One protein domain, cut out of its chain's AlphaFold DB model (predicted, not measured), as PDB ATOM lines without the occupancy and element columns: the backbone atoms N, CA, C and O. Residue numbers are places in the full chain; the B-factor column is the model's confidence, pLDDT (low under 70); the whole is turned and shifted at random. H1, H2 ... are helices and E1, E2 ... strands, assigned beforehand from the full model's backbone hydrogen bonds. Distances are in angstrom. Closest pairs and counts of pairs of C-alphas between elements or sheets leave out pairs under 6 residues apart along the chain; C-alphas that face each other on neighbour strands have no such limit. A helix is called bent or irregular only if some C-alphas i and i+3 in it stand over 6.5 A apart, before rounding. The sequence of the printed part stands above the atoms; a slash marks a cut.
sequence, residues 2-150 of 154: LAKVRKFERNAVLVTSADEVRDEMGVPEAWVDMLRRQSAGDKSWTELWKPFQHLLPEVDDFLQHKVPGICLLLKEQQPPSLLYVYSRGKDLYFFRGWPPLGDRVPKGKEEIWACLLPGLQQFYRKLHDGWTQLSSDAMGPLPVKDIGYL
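AT A GLANCE: This is residues 2 to 150 of the 154 residues of an uncharacterized protein of Hymenobacter sp. PAMC 26554 (UniProt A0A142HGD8). A strongly twisted sheet of five strands curls round the short helix H1 on one face and has H2 on the other, while the helical hairpin of H3 and H4 grazes it. To one side, H5 and H6 with the long stretch of residues 98 to 109 form a smaller, loop-rich part, H5 being the element farthest from the mean of the C-alphas. The printed part has 149 residues with six named helices and five named strands, in the order H1 E1 H2 H3 H4 E2 E3 E4 H5 H6 E5. The sheet's order is E1 E2 E3 E4 E5, all antiparallel, and the class is mixed, helices and strands. The whole is compact, with a radius of gyration of the C-alphas of 15.2 A and spans of 41 by 34 by 29 A.

IN THESE COORDINATES: H1, residues 2 to 8, begins at C-alpha 2 (58.075, -18.355, -41.974), and E1 is residues 12 to 15. H2, residues 29 to 38, is 14.2 A long; H3, residues 45 to 52, is irregular, with C-alphas 48 and 51 7.4 A apart; H4 is residues 57 to 65. E2, residues 69 to 75, is 20.1 A long, E3, residues 81 to 88, 21.7 A, and E4, residues 91 to 97, 19.9 A. H5 is residues 110 to 115, H6 residues 118 to 126, and E5, residues 131 to 133, ends at C-alpha 133 (50.906, -31.126, -35.225).

HOW THE PARTS SIT: E2, E3 and E4 form a meander, each strand the antiparallel neighbour of the one before, with N 83 and O 71 2.8 A apart and N 84 and O 95 2.8 A apart. The edge strands are E1, with N 13 and O 74 of E2 2.8 A apart, and E5, with N 96 of E4 and O 132 2.7 A apart. H1 and H2 are on opposite faces; the closest C-alphas of H1 and E1 are those of Leu 2 and Leu 14, 6.4 A. H2 lies over E2 at a height of 9.2 A over the sheet. H3 and H4 touch, closest at the C-alphas of Thr 46 and Leu 63, 6.2 A, at a shallow tilt of 13 degrees, opposite ways. H6 is close to but not clearly touching H3, with the C-alphas of Phe 52 and Phe 123 7.5 A apart, and H5, with those of Trp 113 and Gln 121 7.4 A apart. In H2, H4, H5 and H6 every O i to N i+4 pair is within hydrogen-bond range; in H1 it is 1 of 3 and in H3 1 of 4, beside 3 of 4 and 4 of 5 O i to N i+3 pairs.

THE WHOLE: The two C-alphas farthest apart are those of Ala 40 and Leu 150, 45.6 A. The printed part has no cut. The links E1 to H2 and E4 to H5 are long. The mean pLDDT of the printed part is 91.4, with residues 2 to 4 and 7 to 8 under 70.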
ATOM      1  N   LEU A   2      59.176 -18.679 -41.040       59.34
ATOM      2  CA  LEU A   2      58.075 -18.355 -41.974       59.34
ATOM      3  C   LEU A   2      58.002 -19.235 -43.236       59.34
ATOM      4  O   LEU A   2      56.934 -19.728 -43.579       59.34
ATOM      5  N   ALA A   3      59.132 -19.488 -43.906       61.62
ATOM      6  CA  ALA A   3      59.152 -20.305 -45.125       61.62
ATOM      7  C   ALA A   3      58.696 -21.763 -44.909       61.62
ATOM      8  O   ALA A   3      58.185 -22.375 -45.840       61.62
ATOM      9  N   LYS A   4      58.867 -22.325 -43.700       66.06
ATOM     10  CA  LYS A   4      58.384 -23.678 -43.377       66.06
ATOM     11  C   LYS A   4      56.885 -23.671 -43.080       66.06
ATOM     12  O   LYS A   4      56.185 -24.534 -43.586       66.06
ATOM     13  N   VAL A   5      56.388 -22.668 -42.356       70.56
ATOM     14  CA  VAL A   5      54.948 -22.519 -42.082       70.56
ATOM     15  C   VAL A   5      54.150 -22.279 -43.362       70.56
ATOM     16  O   VAL A   5      53.129 -22.925 -43.556       70.56
ATOM     17  N   ARG A   6      54.662 -21.471 -44.302       72.88
ATOM     18  CA  ARG A   6      54.028 -21.257 -45.618       72.88
ATOM     19  C   ARG A   6      53.842 -22.531 -46.450       72.88
ATOM     20  O   ARG A   6      53.034 -22.522 -47.374       72.88
ATOM     21  N   LYS A   7      54.578 -23.615 -46.158       69.69
ATOM     22  CA  LYS A   7      54.355 -24.918 -46.811       69.69
ATOM     23  C   LYS A   7      53.052 -25.577 -46.361       69.69
ATOM     24  O   LYS A   7      52.468 -26.315 -47.144       69.69
ATOM     25  N   PHE A   8      52.623 -25.316 -45.129       69.50
ATOM     26  CA  PHE A   8      51.420 -25.897 -44.531       69.50
ATOM     27  C   PHE A   8      50.236 -24.930 -44.613       69.50
ATOM     28  O   PHE A   8      49.116 -25.340 -44.887       69.50
ATOM     29  N   GLU A   9      50.498 -23.633 -44.447       77.50
ATOM     30  CA  GLU A   9      49.466 -22.610 -44.312       77.50
ATOM     31  C   GLU A   9      49.695 -21.477 -45.317       77.50
ATOM     32  O   GLU A   9      50.582 -20.629 -45.168       77.50
ATOM     33  N   ARG A  10      48.885 -21.467 -46.381       75.88
ATOM     34  CA  ARG A  10      48.882 -20.382 -47.373       75.88
ATOM     35  C   ARG A  10      48.300 -19.109 -46.757       75.88
ATOM     36  O   ARG A  10      47.360 -19.182 -45.969       75.88
ATOM     37  N   ASN A  11      48.840 -17.958 -47.158       81.25
ATOM     38  CA  ASN A  11      48.421 -16.624 -46.702       81.25
ATOM     39  C   ASN A  11      48.467 -16.429 -45.178       81.25
ATOM     40  O   ASN A  11      47.750 -15.595 -44.636       81.25
ATOM     41  N   ALA A  12      49.314 -17.193 -44.489       86.62
ATOM     42  CA  ALA A  12      49.510 -17.033 -43.062       86.62
ATOM     43  C   ALA A  12      50.639 -16.047 -42.744       86.62
ATOM     44  O   ALA A  12      51.685 -16.017 -43.410       86.62
ATOM     45  N   VAL A  13      50.430 -15.278 -41.681       89.75
ATOM     46  CA  VAL A  13      51.417 -14.398 -41.062       89.75
ATOM     47  C   VAL A  13      51.871 -15.048 -39.762       89.75
ATOM     48  O   VAL A  13      51.053 -15.531 -38.981       89.75
ATOM     49  N   LEU A  14      53.186 -15.083 -39.546       92.94
ATOM     50  CA  LEU A  14      53.746 -15.446 -38.250       92.94
ATOM     51  C   LEU A  14      54.108 -14.182 -37.500       92.94
ATOM     52  O   LEU A  14      54.810 -13.343 -38.058       92.94
ATOM     53  N   VAL A  15      53.690 -14.116 -36.245       94.12
ATOM     54  CA  VAL A  15      54.082 -13.067 -35.310       94.12
ATOM     55  C   VAL A  15      54.960 -13.687 -34.231       94.12
ATOM     56  O   VAL A  15      54.585 -14.679 -33.602       94.12
ATOM     57  N   THR A  16      56.160 -13.134 -34.059       93.06
ATOM     58  CA  THR A  16      57.185 -13.671 -33.149       93.06
ATOM     59  C   THR A  16      57.497 -12.757 -31.970       93.06
ATOM     60  O   THR A  16      58.062 -13.221 -30.982       93.06
ATOM     61  N   SER A  17      57.100 -11.488 -32.054       92.69
ATOM     62  CA  SER A  17      57.196 -10.490 -30.995       92.69
ATOM     63  C   SER A  17      55.826  -9.899 -30.671       92.69
ATOM     64  O   SER A  17      54.973  -9.755 -31.547       92.69
ATOM     65  N   ALA A  18      55.631  -9.504 -29.413       94.06
ATOM     66  CA  ALA A  18      54.431  -8.793 -28.978       94.06
ATOM     67  C   ALA A  18      54.228  -7.460 -29.725       94.06
ATOM     68  O   ALA A  18      53.089  -7.077 -29.962       94.06
ATOM     69  N   ASP A  19      55.307  -6.792 -30.147       93.69
ATOM     70  CA  ASP A  19      55.245  -5.495 -30.846       93.69
ATOM     71  C   ASP A  19      54.681  -5.597 -32.273       93.69
ATOM     72  O   ASP A  19      54.312  -4.596 -32.886       93.69
ATOM     73  N   GLU A  20      54.629  -6.810 -32.829       93.19
ATOM     74  CA  GLU A  20      54.018  -7.070 -34.134       93.19
ATOM     75  C   GLU A  20      52.494  -7.262 -34.028       93.19
ATOM     76  O   GLU A  20      51.805  -7.242 -35.049       93.19
ATOM     77  N   VAL A  21      51.963  -7.463 -32.813       92.19
ATOM     78  CA  VAL A  21      50.534  -7.683 -32.574       92.19
ATOM     79  C   VAL A  21      49.792  -6.353 -32.605       92.19
ATOM     80  O   VAL A  21      50.197  -5.379 -31.975       92.19
ATOM     81  N   ARG A  22      48.669  -6.329 -33.320       90.06
ATOM     82  CA  ARG A  22      47.744  -5.195 -33.376       90.06
ATOM     83  C   ARG A  22      46.354  -5.620 -32.915       90.06
ATOM     84  O   ARG A  22      46.003  -6.793 -33.056       90.06
ATOM     85  N   ASP A  23      45.565  -4.683 -32.403       84.62
ATOM     86  CA  ASP A  23      44.248  -4.961 -31.810       84.62
ATOM     87  C   ASP A  23      43.295  -5.660 -32.795       84.62
ATOM     88  O   ASP A  23      42.570  -6.587 -32.429       84.62
ATOM     89  N   GLU A  24      43.352  -5.295 -34.077       86.38
ATOM     90  CA  GLU A  24      42.548  -5.892 -35.147       86.38
ATOM     91  C   GLU A  24      42.823  -7.387 -35.387       86.38
ATOM     92  O   GLU A  24      42.042  -8.058 -36.063       86.38
ATOM     93  N   MET A  25      43.912  -7.931 -34.836       87.69
ATOM     94  CA  MET A  25      44.299  -9.333 -35.010       87.69
ATOM     95  C   MET A  25      43.542 -10.289 -34.076       87.69
ATOM     96  O   MET A  25      43.664 -11.505 -34.231       87.69
ATOM     97  N   GLY A  26      42.781  -9.771 -33.102       88.81
ATOM     98  CA  GLY A  26      41.941 -10.583 -32.212       88.81
ATOM     99  C   GLY A  26      42.718 -11.581 -31.345       88.81
ATOM    100  O   GLY A  26      42.180 -12.621 -30.962       88.81
ATOM    101  N   VAL A  27      43.996 -11.300 -31.075       92.62
ATOM    102  CA  VAL A  27      44.881 -12.161 -30.282       92.62
ATOM    103  C   VAL A  27      44.531 -12.041 -28.795       92.62
ATOM    104  O   VAL A  27      44.455 -10.921 -28.290       92.62
ATOM    105  N   PRO A  28      44.362 -13.158 -28.060       92.00
ATOM    106  CA  PRO A  28      44.178 -13.115 -26.613       92.00
ATOM    107  C   PRO A  28      45.329 -12.385 -25.908       92.00
ATOM    108  O   PRO A  28      46.495 -12.706 -26.134       92.00
ATOM    109  N   GLU A  29      45.013 -11.463 -24.996       92.31
ATOM    110  CA  GLU A  29      46.011 -10.661 -24.269       92.31
ATOM    111  C   GLU A  29      47.054 -11.530 -23.550       92.31
ATOM    112  O   GLU A  29      48.251 -11.252 -23.610       92.31
ATOM    113  N   ALA A  30      46.622 -12.651 -22.962       92.88
ATOM    114  CA  ALA A  30      47.515 -13.617 -22.325       92.88
ATOM    115  C   ALA A  30      48.594 -14.149 -23.287       92.88
ATOM    116  O   ALA A  30      49.724 -14.396 -22.876       92.88
ATOM    117  N   TRP A  31      48.279 -14.310 -24.575       95.69
ATOM    118  CA  TRP A  31      49.248 -14.760 -25.576       95.69
ATOM    119  C   TRP A  31      50.224 -13.657 -25.980       95.69
ATOM    120  O   TRP A  31      51.407 -13.936 -26.174       95.69
ATOM    121  N   VAL A  32      49.757 -12.409 -26.046       95.56
ATOM    122  CA  VAL A  32      50.626 -11.243 -26.265       95.56
ATOM    123  C   VAL A  32      51.613 -11.090 -25.111       95.56
ATOM    124  O   VAL A  32      52.805 -10.881 -25.338       95.56
ATOM    125  N   ASP A  33      51.145 -11.254 -23.872       95.50
ATOM    126  CA  ASP A  33      52.000 -11.202 -22.688       95.50
ATOM    127  C   ASP A  33      53.061 -12.314 -22.696       95.50
ATOM    128  O   ASP A  33      54.233 -12.043 -22.438       95.50
ATOM    129  N   MET A  34      52.706 -13.540 -23.098       95.69
ATOM    130  CA  MET A  34      53.697 -14.611 -23.259       95.69
ATOM    131  C   MET A  34      54.755 -14.288 -24.320       95.69
ATOM    132  O   MET A  34      55.936 -14.532 -24.081       95.69
ATOM    133  N   LEU A  35      54.379 -13.710 -25.471       96.12
ATOM    134  CA  LEU A  35      55.362 -13.274 -26.475       96.12
ATOM    135  C   LEU A  35      56.300 -12.195 -25.923       96.12
ATOM    136  O   LEU A  35      57.499 -12.211 -26.208       96.12
ATOM    137  N   ARG A  36      55.771 -11.273 -25.111       95.81
ATOM    138  CA  ARG A  36      56.568 -10.230 -24.458       95.81
ATOM    139  C   ARG A  36      57.546 -10.822 -23.445       95.81
ATOM    140  O   ARG A  36      58.701 -10.425 -23.423       95.81
ATOM    141  N   ARG A  37      57.111 -11.776 -22.623       96.00
ATOM    142  CA  ARG A  37      57.971 -12.448 -21.634       96.00
ATOM    143  C   ARG A  37      59.023 -13.338 -22.293       96.00
ATOM    144  O   ARG A  37      60.180 -13.331 -21.878       96.00
ATOM    145  N   GLN A  38      58.660 -14.027 -23.372       95.06
ATOM    146  CA  GLN A  38      59.582 -14.847 -24.154       95.06
ATOM    147  C   GLN A  38      60.798 -14.061 -24.658       95.06
ATOM    148  O   GLN A  38      61.898 -14.611 -24.688       95.06
ATOM    149  N   SER A  39      60.640 -12.789 -25.045       90.19
ATOM    150  CA  SER A  39      61.777 -11.973 -25.504       90.19
ATOM    151  C   SER A  39      62.811 -11.714 -24.397       90.19
ATOM    152  O   SER A  39      63.984 -11.499 -24.695       90.19
ATOM    153  N   ALA A  40      62.405 -11.832 -23.127       91.31
ATOM    154  CA  ALA A  40      63.274 -11.824 -21.952       91.31
ATOM    155  C   ALA A  40      63.774 -13.229 -21.539       91.31
ATOM    156  O   ALA A  40      64.434 -13.367 -20.511       91.31
ATOM    157  N   GLY A  41      63.480 -14.272 -22.325       90.62
ATOM    158  CA  GLY A  41      63.889 -15.659 -22.072       90.62
ATOM    159  C   GLY A  41      62.961 -16.452 -21.143       90.62
ATOM    160  O   GLY A  41      63.287 -17.583 -20.782       90.62
ATOM    161  N   ASP A  42      61.818 -15.887 -20.757       93.81
ATOM    162  CA  ASP A  42      60.836 -16.533 -19.885       93.81
ATOM    163  C   ASP A  42      59.965 -17.543 -20.661       93.81
ATOM    164  O   ASP A  42      59.516 -17.279 -21.778       93.81
ATOM    165  N   LYS A  43      59.720 -18.711 -20.050       94.00
ATOM    166  CA  LYS A  43      58.946 -19.817 -20.634       94.00
ATOM    167  C   LYS A  43      57.491 -19.872 -20.166       94.00
ATOM    168  O   LYS A  43      56.939 -20.949 -19.990       94.00
ATOM    169  N   SER A  44      56.841 -18.731 -19.972       93.69
ATOM    170  CA  SER A  44      55.467 -18.615 -19.447       93.69
ATOM    171  C   SER A  44      54.417 -19.467 -20.165       93.69
ATOM    172  O   SER A  44      53.401 -19.803 -19.562       93.69
ATOM    173  N   TRP A  45      54.655 -19.913 -21.402       93.31
ATOM    174  CA  TRP A  45      53.785 -20.896 -22.051       93.31
ATOM    175  C   TRP A  45      53.700 -22.226 -21.298       93.31
ATOM    176  O   TRP A  45      52.682 -22.896 -21.421       93.31
ATOM    177  N   THR A  46      54.701 -22.618 -20.503       94.50
ATOM    178  CA  THR A  46      54.628 -23.827 -19.666       94.50
ATOM    179  C   THR A  46      53.637 -23.659 -18.518       94.50
ATOM    180  O   THR A  46      53.012 -24.624 -18.085       94.50
ATOM    181  N   GLU A  47      53.436 -22.426 -18.046       92.50
ATOM    182  CA  GLU A  47      52.495 -22.111 -16.969       92.50
ATOM    183  C   GLU A  47      51.044 -22.366 -17.389       92.50
ATOM    184  O   GLU A  47      50.248 -22.834 -16.578       92.50
ATOM    185  N   LEU A  48      50.714 -22.154 -18.671       92.12
ATOM    186  CA  LEU A  48      49.396 -22.493 -19.222       92.12
ATOM    187  C   LEU A  48      49.057 -23.980 -19.061       92.12
ATOM    188  O   LEU A  48      47.891 -24.344 -18.911       92.12
ATOM    189  N   TRP A  49      50.077 -24.837 -19.075       94.75
ATOM    190  CA  TRP A  49      49.926 -26.287 -19.007       94.75
ATOM    191  C   TRP A  49      49.946 -26.835 -17.580       94.75
ATOM    192  O   TRP A  49      49.536 -27.978 -17.381       94.75
ATOM    193  N   LYS A  50      50.333 -26.033 -16.574       92.25
ATOM    194  CA  LYS A  50      50.414 -26.456 -15.161       92.25
ATOM    195  C   LYS A  50      49.188 -27.214 -14.646       92.25
ATOM    196  O   LYS A  50      49.374 -28.272 -14.045       92.25
ATOM    197  N   PRO A  51      47.941 -26.770 -14.903       92.62
ATOM    198  CA  PRO A  51      46.758 -27.500 -14.443       92.62
ATOM    199  C   PRO A  51      46.661 -28.937 -14.983       92.62
ATOM    200  O   PRO A  51      45.996 -29.772 -14.376       92.62
ATOM    201  N   PHE A  52      47.333 -29.237 -16.098       91.12
ATOM    202  CA  PHE A  52      47.259 -30.507 -16.823       91.12
ATOM    203  C   PHE A  52      48.526 -31.364 -16.700       91.12
ATOM    204  O   PHE A  52      48.521 -32.497 -17.173       91.12
ATOM    205  N   GLN A  53      49.584 -30.883 -16.038       88.81
ATOM    206  CA  GLN A  53      50.865 -31.602 -15.915       88.81
ATOM    207  C   GLN A  53      50.703 -33.016 -15.344       88.81
ATOM    208  O   GLN A  53      51.314 -33.960 -15.833       88.81
ATOM    209  N   HIS A  54      49.825 -33.183 -14.352       87.31
ATOM    210  CA  HIS A  54      49.549 -34.487 -13.744       87.31
ATOM    211  C   HIS A  54      48.853 -35.478 -14.694       87.31
ATOM    212  O   HIS A  54      48.953 -36.684 -14.491       87.31
ATOM    213  N   LEU A  55      48.144 -34.981 -15.713       87.81
ATOM    214  CA  LEU A  55      47.465 -35.803 -16.720       87.81
ATOM    215  C   LEU A  55      48.380 -36.111 -17.906       87.81
ATOM    216  O   LEU A  55      48.198 -37.131 -18.565       87.81
ATOM    217  N   LEU A  56      49.333 -35.221 -18.197       89.25
ATOM    218  CA  LEU A  56      50.163 -35.248 -19.399       89.25
ATOM    219  C   LEU A  56      51.648 -34.987 -19.065       89.25
ATOM    220  O   LEU A  56      52.225 -34.016 -19.562       89.25
ATOM    221  N   PRO A  57      52.298 -35.836 -18.246       89.88
ATOM    222  CA  PRO A  57      53.674 -35.600 -17.801       89.88
ATOM    223  C   PRO A  57      54.683 -35.563 -18.961       89.88
ATOM    224  O   PRO A  57      55.632 -34.786 -18.933       89.88
ATOM    225  N   GLU A  58      54.459 -36.348 -20.019       93.19
ATOM    226  CA  GLU A  58      55.311 -36.325 -21.219       93.19
ATOM    227  C   GLU A  58      55.180 -35.016 -22.008       93.19
ATOM    228  O   GLU A  58      56.151 -34.543 -22.600       93.19
ATOM    229  N   VAL A  59      53.989 -34.409 -22.007       93.88
ATOM    230  CA  VAL A  59      53.776 -33.105 -22.646       93.88
ATOM    231  C   VAL A  59      54.476 -32.013 -21.847       93.88
ATOM    232  O   VAL A  59      55.088 -31.135 -22.446       93.88
ATOM    233  N   ASP A  60      54.446 -32.086 -20.516       93.31
ATOM    234  CA  ASP A  60      55.206 -31.159 -19.679       93.31
ATOM    235  C   ASP A  60      56.711 -31.246 -19.970       93.31
ATOM    236  O   ASP A  60      57.330 -30.232 -20.290       93.31
ATOM    237  N   ASP A  61      57.285 -32.454 -19.985       94.50
ATOM    238  CA  ASP A  61      58.698 -32.653 -20.335       94.50
ATOM    239  C   ASP A  61      59.035 -32.078 -21.721       94.50
ATOM    240  O   ASP A  61      60.025 -31.355 -21.898       94.50
ATOM    241  N   PHE A  62      58.168 -32.326 -22.705       95.81
ATOM    242  CA  PHE A  62      58.298 -31.767 -24.044       95.81
ATOM    243  C   PHE A  62      58.297 -30.228 -24.036       95.81
ATOM    244  O   PHE A  62      59.168 -29.608 -24.652       95.81
ATOM    245  N   LEU A  63      57.367 -29.590 -23.324       96.06
ATOM    246  CA  LEU A  63      57.266 -28.130 -23.253       96.06
ATOM    247  C   LEU A  63      58.464 -27.498 -22.537       96.06
ATOM    248  O   LEU A  63      58.948 -26.447 -22.966       96.06
ATOM    249  N   GLN A  64      58.969 -28.139 -21.482       93.94
ATOM    250  CA  GLN A  64      60.119 -27.657 -20.717       93.94
ATOM    251  C   GLN A  64      61.423 -27.773 -21.512       93.94
ATOM    252  O   GLN A  64      62.236 -26.840 -21.528       93.94
ATOM    253  N   HIS A  65      61.627 -28.894 -22.207       94.88
ATOM    254  CA  HIS A  65      62.943 -29.257 -22.739       94.88
ATOM    255  C   HIS A  65      63.057 -29.208 -24.262       94.88
ATOM    256  O   HIS A  65      64.170 -29.099 -24.782       94.88
ATOM    257  N   LYS A  66      61.947 -29.317 -24.999       95.62
ATOM    258  CA  LYS A  66      61.951 -29.427 -26.470       95.62
ATOM    259  C   LYS A  66      61.336 -28.228 -27.177       95.62
ATOM    260  O   LYS A  66      61.620 -28.040 -28.360       95.62
ATOM    261  N   VAL A  67      60.557 -27.409 -26.472       96.62
ATOM    262  CA  VAL A  67      59.983 -26.168 -27.002       96.62
ATOM    263  C   VAL A  67      60.858 -24.974 -26.601       96.62
ATOM    264  O   VAL A  67      60.781 -24.509 -25.464       96.62
ATOM    265  N   PRO A  68      61.723 -24.457 -27.498       94.56
ATOM    266  CA  PRO A  68      62.485 -23.233 -27.247       94.56
ATOM    267  C   PRO A  68      61.624 -21.965 -27.204       94.56
ATOM    268  O   PRO A  68      62.092 -20.955 -26.688       94.56
ATOM    269  N   GLY A  69      60.413 -21.997 -27.765       96.12
ATOM    270  CA  GLY A  69      59.522 -20.846 -27.784       96.12
ATOM    271  C   GLY A  69      58.225 -21.075 -28.548       96.12
ATOM    272  O   GLY A  69      58.007 -22.111 -29.183       96.12
ATOM    273  N   ILE A  70      57.381 -20.059 -28.492       97.19
ATOM    274  CA  ILE A  70      56.090 -19.937 -29.145       97.19
ATOM    275  C   ILE A  70      56.102 -18.834 -30.209       97.19
ATOM    276  O   ILE A  70      56.904 -17.897 -30.173       97.19
ATOM    277  N   CYS A  71      55.176 -18.926 -31.155       96.88
ATOM    278  CA  CYS A  71      54.806 -17.829 -32.046       96.88
ATOM    279  C   CYS A  71      53.304 -17.866 -32.330       96.88
ATOM    280  O   CYS A  71      52.633 -18.853 -32.036       96.88
ATOM    281  N   LEU A  72      52.758 -16.792 -32.887       96.69
ATOM    282  CA  LEU A  72      51.366 -16.753 -33.321       96.69
ATOM    283  C   LEU A  72      51.278 -17.016 -34.816       96.69
ATOM    284  O   LEU A  72      52.110 -16.547 -35.594       96.69
ATOM    285  N   LEU A  73      50.231 -17.729 -35.210       95.56
ATOM    286  CA  LEU A  73      49.832 -17.924 -36.591       95.56
ATOM    287  C   LEU A  73      48.517 -17.186 -36.831       95.56
ATOM    288  O   LEU A  73      47.493 -17.514 -36.228       95.56
ATOM    289  N   LEU A  74      48.563 -16.207 -37.729       93.19
ATOM    290  CA  LEU A  74      47.421 -15.397 -38.133       93.19
ATOM    291  C   LEU A  74      47.053 -15.720 -39.575       93.19
ATOM    292  O   LEU A  74      47.926 -15.816 -40.442       93.19
ATOM    293  N   LYS A  75      45.758 -15.869 -39.838       90.12
ATOM    294  CA  LYS A  75      45.226 -16.146 -41.169       90.12
ATOM    295  C   LYS A  75      43.886 -15.452 -41.325       90.12
ATOM    296  O   LYS A  75      43.104 -15.384 -40.379       90.12
ATOM    297  N   GLU A  76      43.624 -14.940 -42.521       84.75
ATOM    298  CA  GLU A  76      42.342 -14.311 -42.819       84.75
ATOM    299  C   GLU A  76      41.183 -15.268 -42.519       84.75
ATOM    300  O   GLU A  76      41.233 -16.453 -42.860       84.75
ATOM    301  N   GLN A  77      40.136 -14.736 -41.884       85.00
ATOM    302  CA  GLN A  77      38.901 -15.456 -41.546       85.00
ATOM    303  C   GLN A  77      39.085 -16.667 -40.615       85.00
ATOM    304  O   GLN A  77      38.192 -17.507 -40.508       85.00
ATOM    305  N   GLN A  78      40.220 -16.769 -39.922       90.06
ATOM    306  CA  GLN A  78      40.442 -17.775 -38.889       90.06
ATOM    307  C   GLN A  78      40.843 -17.099 -37.580       90.06
ATOM    308  O   GLN A  78      41.493 -16.052 -37.607       90.06
ATOM    309  N   PRO A  79      40.469 -17.676 -36.425       92.44
ATOM    310  CA  PRO A  79      40.995 -17.194 -35.161       92.44
ATOM    311  C   PRO A  79      42.527 -17.330 -35.140       92.44
ATOM    312  O   PRO A  79      43.077 -18.224 -35.792       92.44
ATOM    313  N   PRO A  80      43.238 -16.476 -34.389       95.38
ATOM    314  CA  PRO A  80      44.668 -16.655 -34.178       95.38
ATOM    315  C   PRO A  80      44.926 -18.002 -33.501       95.38
ATOM    316  O   PRO A  80      44.123 -18.461 -32.692       95.38
ATOM    317  N   SER A  81      46.066 -18.622 -33.789       96.81
ATOM    318  CA  SER A  81      46.494 -19.837 -33.090       96.81
ATOM    319  C   SER A  81      47.913 -19.705 -32.560       96.81
ATOM    320  O   SER A  81      48.743 -18.988 -33.123       96.81
ATOM    321  N   LEU A  82      48.177 -20.389 -31.451       97.56
ATOM    322  CA  LEU A  82      49.476 -20.424 -30.804       97.56
ATOM    323  C   LEU A  82      50.277 -21.606 -31.346       97.56
ATOM    324  O   LEU A  82      49.809 -22.743 -31.328       97.56
ATOM    325  N   LEU A  83      51.486 -21.352 -31.829       97.75
ATOM    326  CA  LEU A  83      52.399 -22.381 -32.297       97.75
ATOM    327  C   LEU A  83      53.491 -22.624 -31.264       97.75
ATOM    328  O   LEU A  83      54.230 -21.710 -30.919       97.75
ATOM    329  N   TYR A  84      53.639 -23.875 -30.848       97.56
ATOM    330  CA  TYR A  84      54.753 -24.364 -30.045       97.56
ATOM    331  C   TYR A  84      55.839 -24.861 -30.993       97.56
ATOM    332  O   TYR A  84      55.667 -25.877 -31.675       97.56
ATOM    333  N   VAL A  85      56.938 -24.118 -31.077       95.94
ATOM    334  CA  VAL A  85      58.031 -24.404 -32.006       95.94
ATOM    335  C   VAL A  85      58.929 -25.463 -31.392       95.94
ATOM    336  O   VAL A  85      59.371 -25.298 -30.263       95.94
ATOM    337  N   TYR A  86      59.256 -26.516 -32.134       95.44
ATOM    338  CA  TYR A  86      60.257 -27.497 -31.714       95.44
ATOM    339  C   TYR A  86      61.098 -27.971 -32.896       95.44
ATOM    340  O   TYR A  86      60.758 -27.744 -34.061       95.44
ATOM    341  N   SER A  87      62.222 -28.624 -32.606       92.88
ATOM    342  CA  SER A  87      63.094 -29.201 -33.623       92.88
ATOM    343  C   SER A  87      63.232 -30.713 -33.472       92.88
ATOM    344  O   SER A  87      63.231 -31.264 -32.372       92.88
ATOM    345  N   ARG A  88      63.382 -31.397 -34.608       89.69
ATOM    346  CA  ARG A  88      63.800 -32.801 -34.673       89.69
ATOM    347  C   ARG A  88      64.891 -32.906 -35.732       89.69
ATOM    348  O   ARG A  88      64.643 -32.715 -36.920       89.69
ATOM    349  N   GLY A  89      66.124 -33.156 -35.291       90.75
ATOM    350  CA  GLY A  89      67.297 -33.067 -36.160       90.75
ATOM    351  C   GLY A  89      67.502 -31.639 -36.673       90.75
ATOM    352  O   GLY A  89      67.578 -30.700 -35.887       90.75
ATOM    353  N   LYS A  90      67.585 -31.471 -37.997       88.12
ATOM    354  CA  LYS A  90      67.726 -30.153 -38.649       88.12
ATOM    355  C   LYS A  90      66.380 -29.503 -38.984       88.12
ATOM    356  O   LYS A  90      66.340 -28.387 -39.509       88.12
ATOM    357  N   ASP A  91      65.278 -30.199 -38.708       89.19
ATOM    358  CA  ASP A  91      63.947 -29.757 -39.081       89.19
ATOM    359  C   ASP A  91      63.191 -29.086 -37.942       89.19
ATOM    360  O   ASP A  91      63.407 -29.382 -36.771       89.19
ATOM    361  N   LEU A  92      62.327 -28.139 -38.324       91.06
ATOM    362  CA  LEU A  92      61.473 -27.388 -37.409       91.06
ATOM    363  C   LEU A  92      60.044 -27.847 -37.630       91.06
ATOM    364  O   LEU A  92      59.605 -27.960 -38.778       91.06
ATOM    365  N   TYR A  93      59.348 -28.039 -36.525       93.81
ATOM    366  CA  TYR A  93      57.986 -28.521 -36.448       93.81
ATOM    367  C   TYR A  93      57.196 -27.645 -35.479       93.81
ATOM    368  O   TYR A  93      57.765 -26.864 -34.711       93.81
ATOM    369  N   PHE A  94      55.875 -27.771 -35.550       96.06
ATOM    370  CA  PHE A  94      54.957 -26.933 -34.797       96.06
ATOM    371  C   PHE A  94      53.808 -27.787 -34.285       96.06
ATOM    372  O   PHE A  94      53.176 -28.495 -35.073       96.06
ATOM    373  N   PHE A  95      53.531 -27.693 -32.989       97.38
ATOM    374  CA  PHE A  95      52.193 -27.979 -32.480       97.38
ATOM    375  C   PHE A  95      51.372 -26.693 -32.516       97.38
ATOM    376  O   PHE A  95      51.885 -25.635 -32.162       97.38
ATOM    377  N   ARG A  96      50.120 -26.775 -32.955       97.44
ATOM    378  CA  ARG A  96      49.161 -25.676 -33.019       97.44
ATOM    379  C   ARG A  96      48.126 -25.859 -31.923       97.44
ATOM    380  O   ARG A  96      47.420 -26.858 -31.935       97.44
ATOM    381  N   GLY A  97      48.021 -24.884 -31.029       97.44
ATOM    382  CA  GLY A  97      46.924 -24.741 -30.080       97.44
ATOM    383  C   GLY A  97      45.960 -23.649 -30.534       97.44
ATOM    384  O   GLY A  97      46.361 -22.496 -30.722       97.44
ATOM    385  N   TRP A  98      44.688 -23.991 -30.715       96.25
ATOM    386  CA  TRP A  98      43.642 -22.997 -30.984       96.25
ATOM    387  C   TRP A  98      43.208 -22.287 -29.698       96.25
ATOM    388  O   TRP A  98      43.496 -22.780 -28.605       96.25
ATOM    389  N   PRO A  99      42.523 -21.134 -29.774       94.94
ATOM    390  CA  PRO A  99      41.997 -20.482 -28.584       94.94
ATOM    391  C   PRO A  99      41.073 -21.429 -27.807       94.94
ATOM    392  O   PRO A  99      40.377 -22.237 -28.424       94.94
ATOM    393  N   PRO A 100      41.063 -21.361 -26.469       95.31
ATOM    394  CA  PRO A 100      40.155 -22.172 -25.672       95.31
ATOM    395  C   PRO A 100      38.692 -21.834 -25.983       95.31
ATOM    396  O   PRO A 100      38.352 -20.692 -26.299       95.31
ATOM    397  N   LEU A 101      37.809 -22.820 -25.828       94.56
ATOM    398  CA  LEU A 101      36.372 -22.654 -26.069       94.56
ATOM    399  C   LEU A 101      35.667 -21.797 -24.999       94.56
ATOM    400  O   LEU A 101      34.555 -21.308 -25.223       94.56
ATOM    401  N   GLY A 102      36.284 -21.629 -23.826       93.00
ATOM    402  CA  GLY A 102      35.604 -21.106 -22.643       93.00
ATOM    403  C   GLY A 102      34.452 -22.027 -22.242       93.00
ATOM    404  O   GLY A 102      34.571 -23.246 -22.312       93.00
ATOM    405  N   ASP A 103      33.307 -21.458 -21.872       89.88
ATOM    406  CA  ASP A 103      32.115 -22.240 -21.507       89.88
ATOM    407  C   ASP A 103      31.277 -22.687 -22.716       89.88
ATOM    408  O   ASP A 103      30.217 -23.294 -22.554       89.88
ATOM    409  N   ARG A 104      31.726 -22.390 -23.941       88.31
ATOM    410  CA  ARG A 104      30.979 -22.697 -25.163       88.31
ATOM    411  C   ARG A 104      31.246 -24.130 -25.605       88.31
ATOM    412  O   ARG A 104      32.384 -24.580 -25.633       88.31
ATOM    413  N   VAL A 105      30.193 -24.814 -26.031       88.44
ATOM    414  CA  VAL A 105      30.302 -26.066 -26.785       88.44
ATOM    415  C   VAL A 105      29.952 -25.749 -28.240       88.44
ATOM    416  O   VAL A 105      28.963 -25.046 -28.467       88.44
ATOM    417  N   PRO A 106      30.745 -26.193 -29.235       88.75
ATOM    418  CA  PRO A 106      30.398 -25.998 -30.634       88.75
ATOM    419  C   PRO A 106      29.024 -26.594 -30.946       88.75
ATOM    420  O   PRO A 106      28.714 -27.711 -30.536       88.75
ATOM    421  N   LYS A 107      28.209 -25.840 -31.691       89.75
ATOM    422  CA  LYS A 107      26.858 -26.257 -32.074       89.75
ATOM    423  C   LYS A 107      26.903 -27.594 -32.819       89.75
ATOM    424  O   LYS A 107      27.655 -27.723 -33.785       89.75
ATOM    425  N   GLY A 108      26.065 -28.543 -32.417       90.75
ATOM    426  CA  GLY A 108      26.002 -29.876 -33.022       90.75
ATOM    427  C   GLY A 108      27.082 -30.841 -32.522       90.75
ATOM    428  O   GLY A 108      27.290 -31.886 -33.132       90.75
ATOM    429  N   LYS A 109      27.799 -30.494 -31.447       93.31
ATOM    430  CA  LYS A 109      28.794 -31.353 -30.779       93.31
ATOM    431  C   LYS A 109      28.434 -31.648 -29.325       93.31
ATOM    432  O   LYS A 109      29.274 -32.141 -28.581       93.31
ATOM    433  N   GLU A 110      27.205 -31.360 -28.908       93.88
ATOM    434  CA  GLU A 110      26.746 -31.486 -27.524       93.88
ATOM    435  C   GLU A 110      26.844 -32.931 -27.011       93.88
ATOM    436  O   GLU A 110      27.296 -33.152 -25.889       93.88
ATOM    437  N   GLU A 111      26.496 -33.914 -27.845       92.00
ATOM    438  CA  GLU A 111      26.587 -35.339 -27.499       92.00
ATOM    439  C   GLU A 111      28.040 -35.795 -27.333       92.00
ATOM    440  O   GLU A 111      28.405 -36.341 -26.293       92.00
ATOM    441  N   ILE A 112      28.896 -35.486 -28.315       91.06
ATOM    442  CA  ILE A 112      30.335 -35.781 -28.253       91.06
ATOM    443  C   ILE A 112      30.945 -35.133 -27.011       91.06
ATOM    444  O   ILE A 112      31.690 -35.778 -26.274       91.06
ATOM    445  N   TRP A 113      30.601 -33.872 -26.749       94.00
ATOM    446  CA  TRP A 113      31.082 -33.129 -25.592       94.00
ATOM    447  C   TRP A 113      30.704 -33.804 -24.271       94.00
ATOM    448  O   TRP A 113      31.549 -33.917 -23.378       94.00
ATOM    449  N   ALA A 114      29.464 -34.286 -24.149       92.88
ATOM    450  CA  ALA A 114      28.989 -34.999 -22.966       92.88
ATOM    451  C   ALA A 114      29.755 -36.310 -22.711       92.88
ATOM    452  O   ALA A 114      29.899 -36.711 -21.556       92.88
ATOM    453  N   CYS A 115      30.293 -36.941 -23.757       91.81
ATOM    454  CA  CYS A 115      31.109 -38.151 -23.649       91.81
ATOM    455  C   CYS A 115      32.583 -37.888 -23.297       91.81
ATOM    456  O   CYS A 115      33.293 -38.823 -22.922       91.81
ATOM    457  N   LEU A 116      33.075 -36.649 -23.412       92.12
ATOM    458  CA  LEU A 116      34.465 -36.334 -23.078       92.12
ATOM    459  C   LEU A 116      34.713 -36.451 -21.571       92.12
ATOM    460  O   LEU A 116      33.933 -35.968 -20.748       92.12
ATOM    461  N   LEU A 117      35.867 -37.014 -21.204       92.31
ATOM    462  CA  LEU A 117      36.310 -37.059 -19.812       92.31
ATOM    463  C   LEU A 117      36.420 -35.635 -19.227       92.31
ATOM    464  O   LEU A 117      36.867 -34.725 -19.933       92.31
ATOM    465  N   PRO A 118      36.124 -35.422 -17.928       92.44
ATOM    466  CA  PRO A 118      36.160 -34.088 -17.321       92.44
ATOM    467  C   PRO A 118      37.494 -33.347 -17.495       92.44
ATOM    468  O   PRO A 118      37.500 -32.137 -17.719       92.44
ATOM    469  N   GLY A 119      38.626 -34.058 -17.437       92.69
ATOM    470  CA  GLY A 119      39.948 -33.468 -17.677       92.69
ATOM    471  C   GLY A 119      40.116 -32.947 -19.108       92.69
ATOM    472  O   GLY A 119      40.660 -31.865 -19.310       92.69
ATOM    473  N   LEU A 120      39.566 -33.663 -20.091       92.56
ATOM    474  CA  LEU A 120      39.606 -33.266 -21.495       92.56
ATOM    475  C   LEU A 120      38.634 -32.111 -21.784       92.56
ATOM    476  O   LEU A 120      38.988 -31.176 -22.495       92.56
ATOM    477  N   GLN A 121      37.455 -32.092 -21.154       95.06
ATOM    478  CA  GLN A 121      36.591 -30.908 -21.190       95.06
ATOM    479  C   GLN A 121      37.317 -29.683 -20.623       95.06
ATOM    480  O   GLN A 121      37.288 -28.616 -21.227       95.06
ATOM    481  N   GLN A 122      38.005 -29.816 -19.482       95.00
ATOM    482  CA  GLN A 122      38.781 -28.711 -18.910       95.00
ATOM    483  C   GLN A 122      39.910 -28.249 -19.835       95.00
ATOM    484  O   GLN A 122      40.118 -27.042 -19.953       95.00
ATOM    485  N   PHE A 123      40.590 -29.180 -20.511       95.44
ATOM    486  CA  PHE A 123      41.594 -28.869 -21.525       95.44
ATOM    487  C   PHE A 123      41.002 -27.973 -22.620       95.44
ATOM    488  O   PHE A 123      41.506 -26.874 -22.850       95.44
ATOM    489  N   TYR A 124      39.870 -28.370 -23.202       96.00
ATOM    490  CA  TYR A 124      39.208 -27.599 -24.254       96.00
ATOM    491  C   TYR A 124      38.655 -26.248 -23.777       96.00
ATOM    492  O   TYR A 124      38.730 -25.251 -24.496       96.00
ATOM    493  N   ARG A 125      38.125 -26.184 -22.547       95.38
ATOM    494  CA  ARG A 125      37.569 -24.946 -21.980       95.38
ATOM    495  C   ARG A 125      38.633 -23.911 -21.630       95.38
ATOM    496  O   ARG A 125      38.352 -22.720 -21.720       95.38
ATOM    497  N   LYS A 126      39.805 -24.346 -21.158       94.06
ATOM    498  CA  LYS A 126      40.779 -23.455 -20.502       94.06
ATOM    499  C   LYS A 126      42.103 -23.312 -21.235       94.06
ATOM    500  O   LYS A 126      42.740 -22.277 -21.079       94.06
ATOM    501  N   LEU A 127      42.523 -24.330 -21.982       95.06
ATOM    502  CA  LEU A 127      43.842 -24.362 -22.600       95.06
ATOM    503  C   LEU A 127      43.754 -24.143 -24.110       95.06
ATOM    504  O   LEU A 127      44.121 -23.067 -24.575       95.06
ATOM    505  N   HIS A 128      43.225 -25.113 -24.858       96.50
ATOM    506  CA  HIS A 128      43.136 -25.029 -26.316       96.50
ATOM    507  C   HIS A 128      41.938 -25.790 -26.889       96.50
ATOM    508  O   HIS A 128      41.686 -26.920 -26.472       96.50
ATOM    509  N   ASP A 129      41.265 -25.236 -27.910       96.25
ATOM    510  CA  ASP A 129      40.346 -25.996 -28.778       96.25
ATOM    511  C   ASP A 129      41.119 -26.917 -29.739       96.25
ATOM    512  O   ASP A 129      41.179 -26.709 -30.949       96.25
ATOM    513  N   GLY A 130      41.784 -27.918 -29.170       96.19
ATOM    514  CA  GLY A 130      42.665 -28.830 -29.887       96.19
ATOM    515  C   GLY A 130      44.126 -28.386 -29.878       96.19
ATOM    516  O   GLY A 130      44.452 -27.199 -29.855       96.19
ATOM    517  N   TRP A 131      45.013 -29.377 -29.880       97.44
ATOM    518  CA  TRP A 131      46.459 -29.203 -29.876       97.44
ATOM    519  C   TRP A 131      47.110 -30.292 -30.722       97.44
ATOM    520  O   TRP A 131      47.260 -31.428 -30.283       97.44
ATOM    521  N   THR A 132      47.452 -29.952 -31.962       97.25
ATOM    522  CA  THR A 132      47.847 -30.928 -32.987       97.25
ATOM    523  C   THR A 132      49.110 -30.504 -33.713       97.25
ATOM    524  O   THR A 132      49.478 -29.331 -33.739       97.25
ATOM    525  N   GLN A 133      49.800 -31.452 -34.341       95.00
ATOM    526  CA  GLN A 133      50.906 -31.126 -35.225       95.00
ATOM    527  C   GLN A 133      50.386 -30.382 -36.465       95.00
ATOM    528  O   GLN A 133      49.602 -30.930 -37.236       95.00
ATOM    529  N   LEU A 134      50.895 -29.170 -36.712       94.12
ATOM    530  CA  LEU A 134      50.401 -28.257 -37.757       94.12
ATOM    531  C   LEU A 134      50.369 -28.877 -39.166       94.12
ATOM    532  O   LEU A 134      49.552 -28.496 -39.992       94.12
ATOM    533  N   SER A 135      51.279 -29.806 -39.468       90.12
ATOM    534  CA  SER A 135      51.412 -30.389 -40.809       90.12
ATOM    535  C   SER A 135      50.382 -31.464 -41.146       90.12
ATOM    536  O   SER A 135      50.260 -31.821 -42.314       90.12
ATOM    537  N   SER A 136      49.743 -32.061 -40.142       90.19
ATOM    538  CA  SER A 136      48.938 -33.275 -40.318       90.19
ATOM    539  C   SER A 136      47.710 -33.347 -39.419       90.19
ATOM    540  O   SER A 136      47.002 -34.344 -39.477       90.19
ATOM    541  N   ASP A 137      47.502 -32.355 -38.553       91.19
ATOM    542  CA  ASP A 137      46.469 -32.359 -37.516       91.19
ATOM    543  C   ASP A 137      46.465 -33.640 -36.659       91.19
ATOM    544  O   ASP A 137      45.436 -34.106 -36.183       91.19
ATOM    545  N   ALA A 138      47.656 -34.202 -36.436       90.44
ATOM    546  CA  ALA A 138      47.852 -35.458 -35.715       90.44
ATOM    547  C   ALA A 138      48.544 -35.247 -34.357       90.44
ATOM    548  O   ALA A 138      48.930 -34.132 -34.002       90.44
ATOM    549  N   MET A 139      48.776 -36.354 -33.642       90.56
ATOM    550  CA  MET A 139      49.597 -36.423 -32.421       90.56
ATOM    551  C   MET A 139      49.048 -35.632 -31.224       90.56
ATOM    552  O   MET A 139      49.796 -35.300 -30.309       90.56
ATOM    553  N   GLY A 140      47.747 -35.351 -31.211       93.19
ATOM    554  CA  GLY A 140      47.084 -34.705 -30.088       93.19
ATOM    555  C   GLY A 140      45.581 -34.536 -30.316       93.19
ATOM    556  O   GLY A 140      45.056 -35.021 -31.322       93.19
ATOM    557  N   PRO A 141      44.871 -33.902 -29.369       94.19
ATOM    558  CA  PRO A 141      43.430 -33.704 -29.458       94.19
ATOM    559  C   PRO A 141      43.072 -32.776 -30.623       94.19
ATOM    560  O   PRO A 141      43.582 -31.659 -30.704       94.19
ATOM    561  N   LEU A 142      42.162 -33.210 -31.495       95.56
ATOM    562  CA  LEU A 142      41.576 -32.365 -32.539       95.56
ATOM    563  C   LEU A 142      40.707 -31.252 -31.924       95.56
ATOM    564  O   LEU A 142      40.213 -31.431 -30.803       95.56
ATOM    565  N   PRO A 143      40.465 -30.138 -32.640       95.44
ATOM    566  CA  PRO A 143      39.403 -29.201 -32.283       95.44
ATOM    567  C   PRO A 143      38.062 -29.922 -32.169       95.44
ATOM    568  O   PRO A 143      37.765 -30.810 -32.969       95.44
ATOM    569  N   VAL A 144      37.215 -29.536 -31.215       95.31
ATOM    570  CA  VAL A 144      35.964 -30.265 -30.921       95.31
ATOM    571  C   VAL A 144      35.038 -30.335 -32.135       95.31
ATOM    572  O   VAL A 144      34.371 -31.345 -32.365       95.31
ATOM    573  N   LYS A 145      35.020 -29.277 -32.950       93.06
ATOM    574  CA  LYS A 145      34.245 -29.231 -34.199       93.06
ATOM    575  C   LYS A 145      34.656 -30.317 -35.212       93.06
ATOM    576  O   LYS A 145      33.816 -30.739 -36.004       93.06
ATOM    577  N   ASP A 146      35.900 -30.784 -35.146       93.00
ATOM    578  CA  ASP A 146      36.495 -31.728 -36.094       93.00
ATOM    579  C   ASP A 146      36.466 -33.174 -35.559       93.00
ATOM    580  O   ASP A 146      36.816 -34.109 -36.273       93.00
ATOM    581  N   ILE A 147      36.005 -33.388 -34.320       91.62
ATOM    582  CA  ILE A 147      35.766 -34.728 -33.767       91.62
ATOM    583  C   ILE A 147      34.477 -35.287 -34.374       91.62
ATOM    584  O   ILE A 147      33.427 -34.647 -34.291       91.62
ATOM    585  N   GLY A 148      34.534 -36.482 -34.954       88.81
ATOM    586  CA  GLY A 148      33.376 -37.193 -35.500       88.81
ATOM    587  C   GLY A 148      33.329 -38.641 -35.032       88.81
ATOM    588  O   GLY A 148      34.304 -39.149 -34.468       88.81
ATOM    589  N   TYR A 149      32.197 -39.305 -35.259       86.31
ATOM    590  CA  TYR A 149      32.104 -40.737 -35.024       86.31
ATOM    591  C   TYR A 149      32.772 -41.490 -36.172       86.31
ATOM    592  O   TYR A 149      32.717 -41.073 -37.327       86.31
ATOM    593  N   LEU A 150      33.389 -42.629 -35.859       83.69
ATOM    594  CA  LEU A 150      33.980 -43.486 -36.889       83.69
ATOM    595  C   LEU A 150      32.923 -43.996 -37.881       83.69
ATOM    596  O   LEU A 150      33.229 -44.132 -39.055       83.69
TER     597      LEU A 150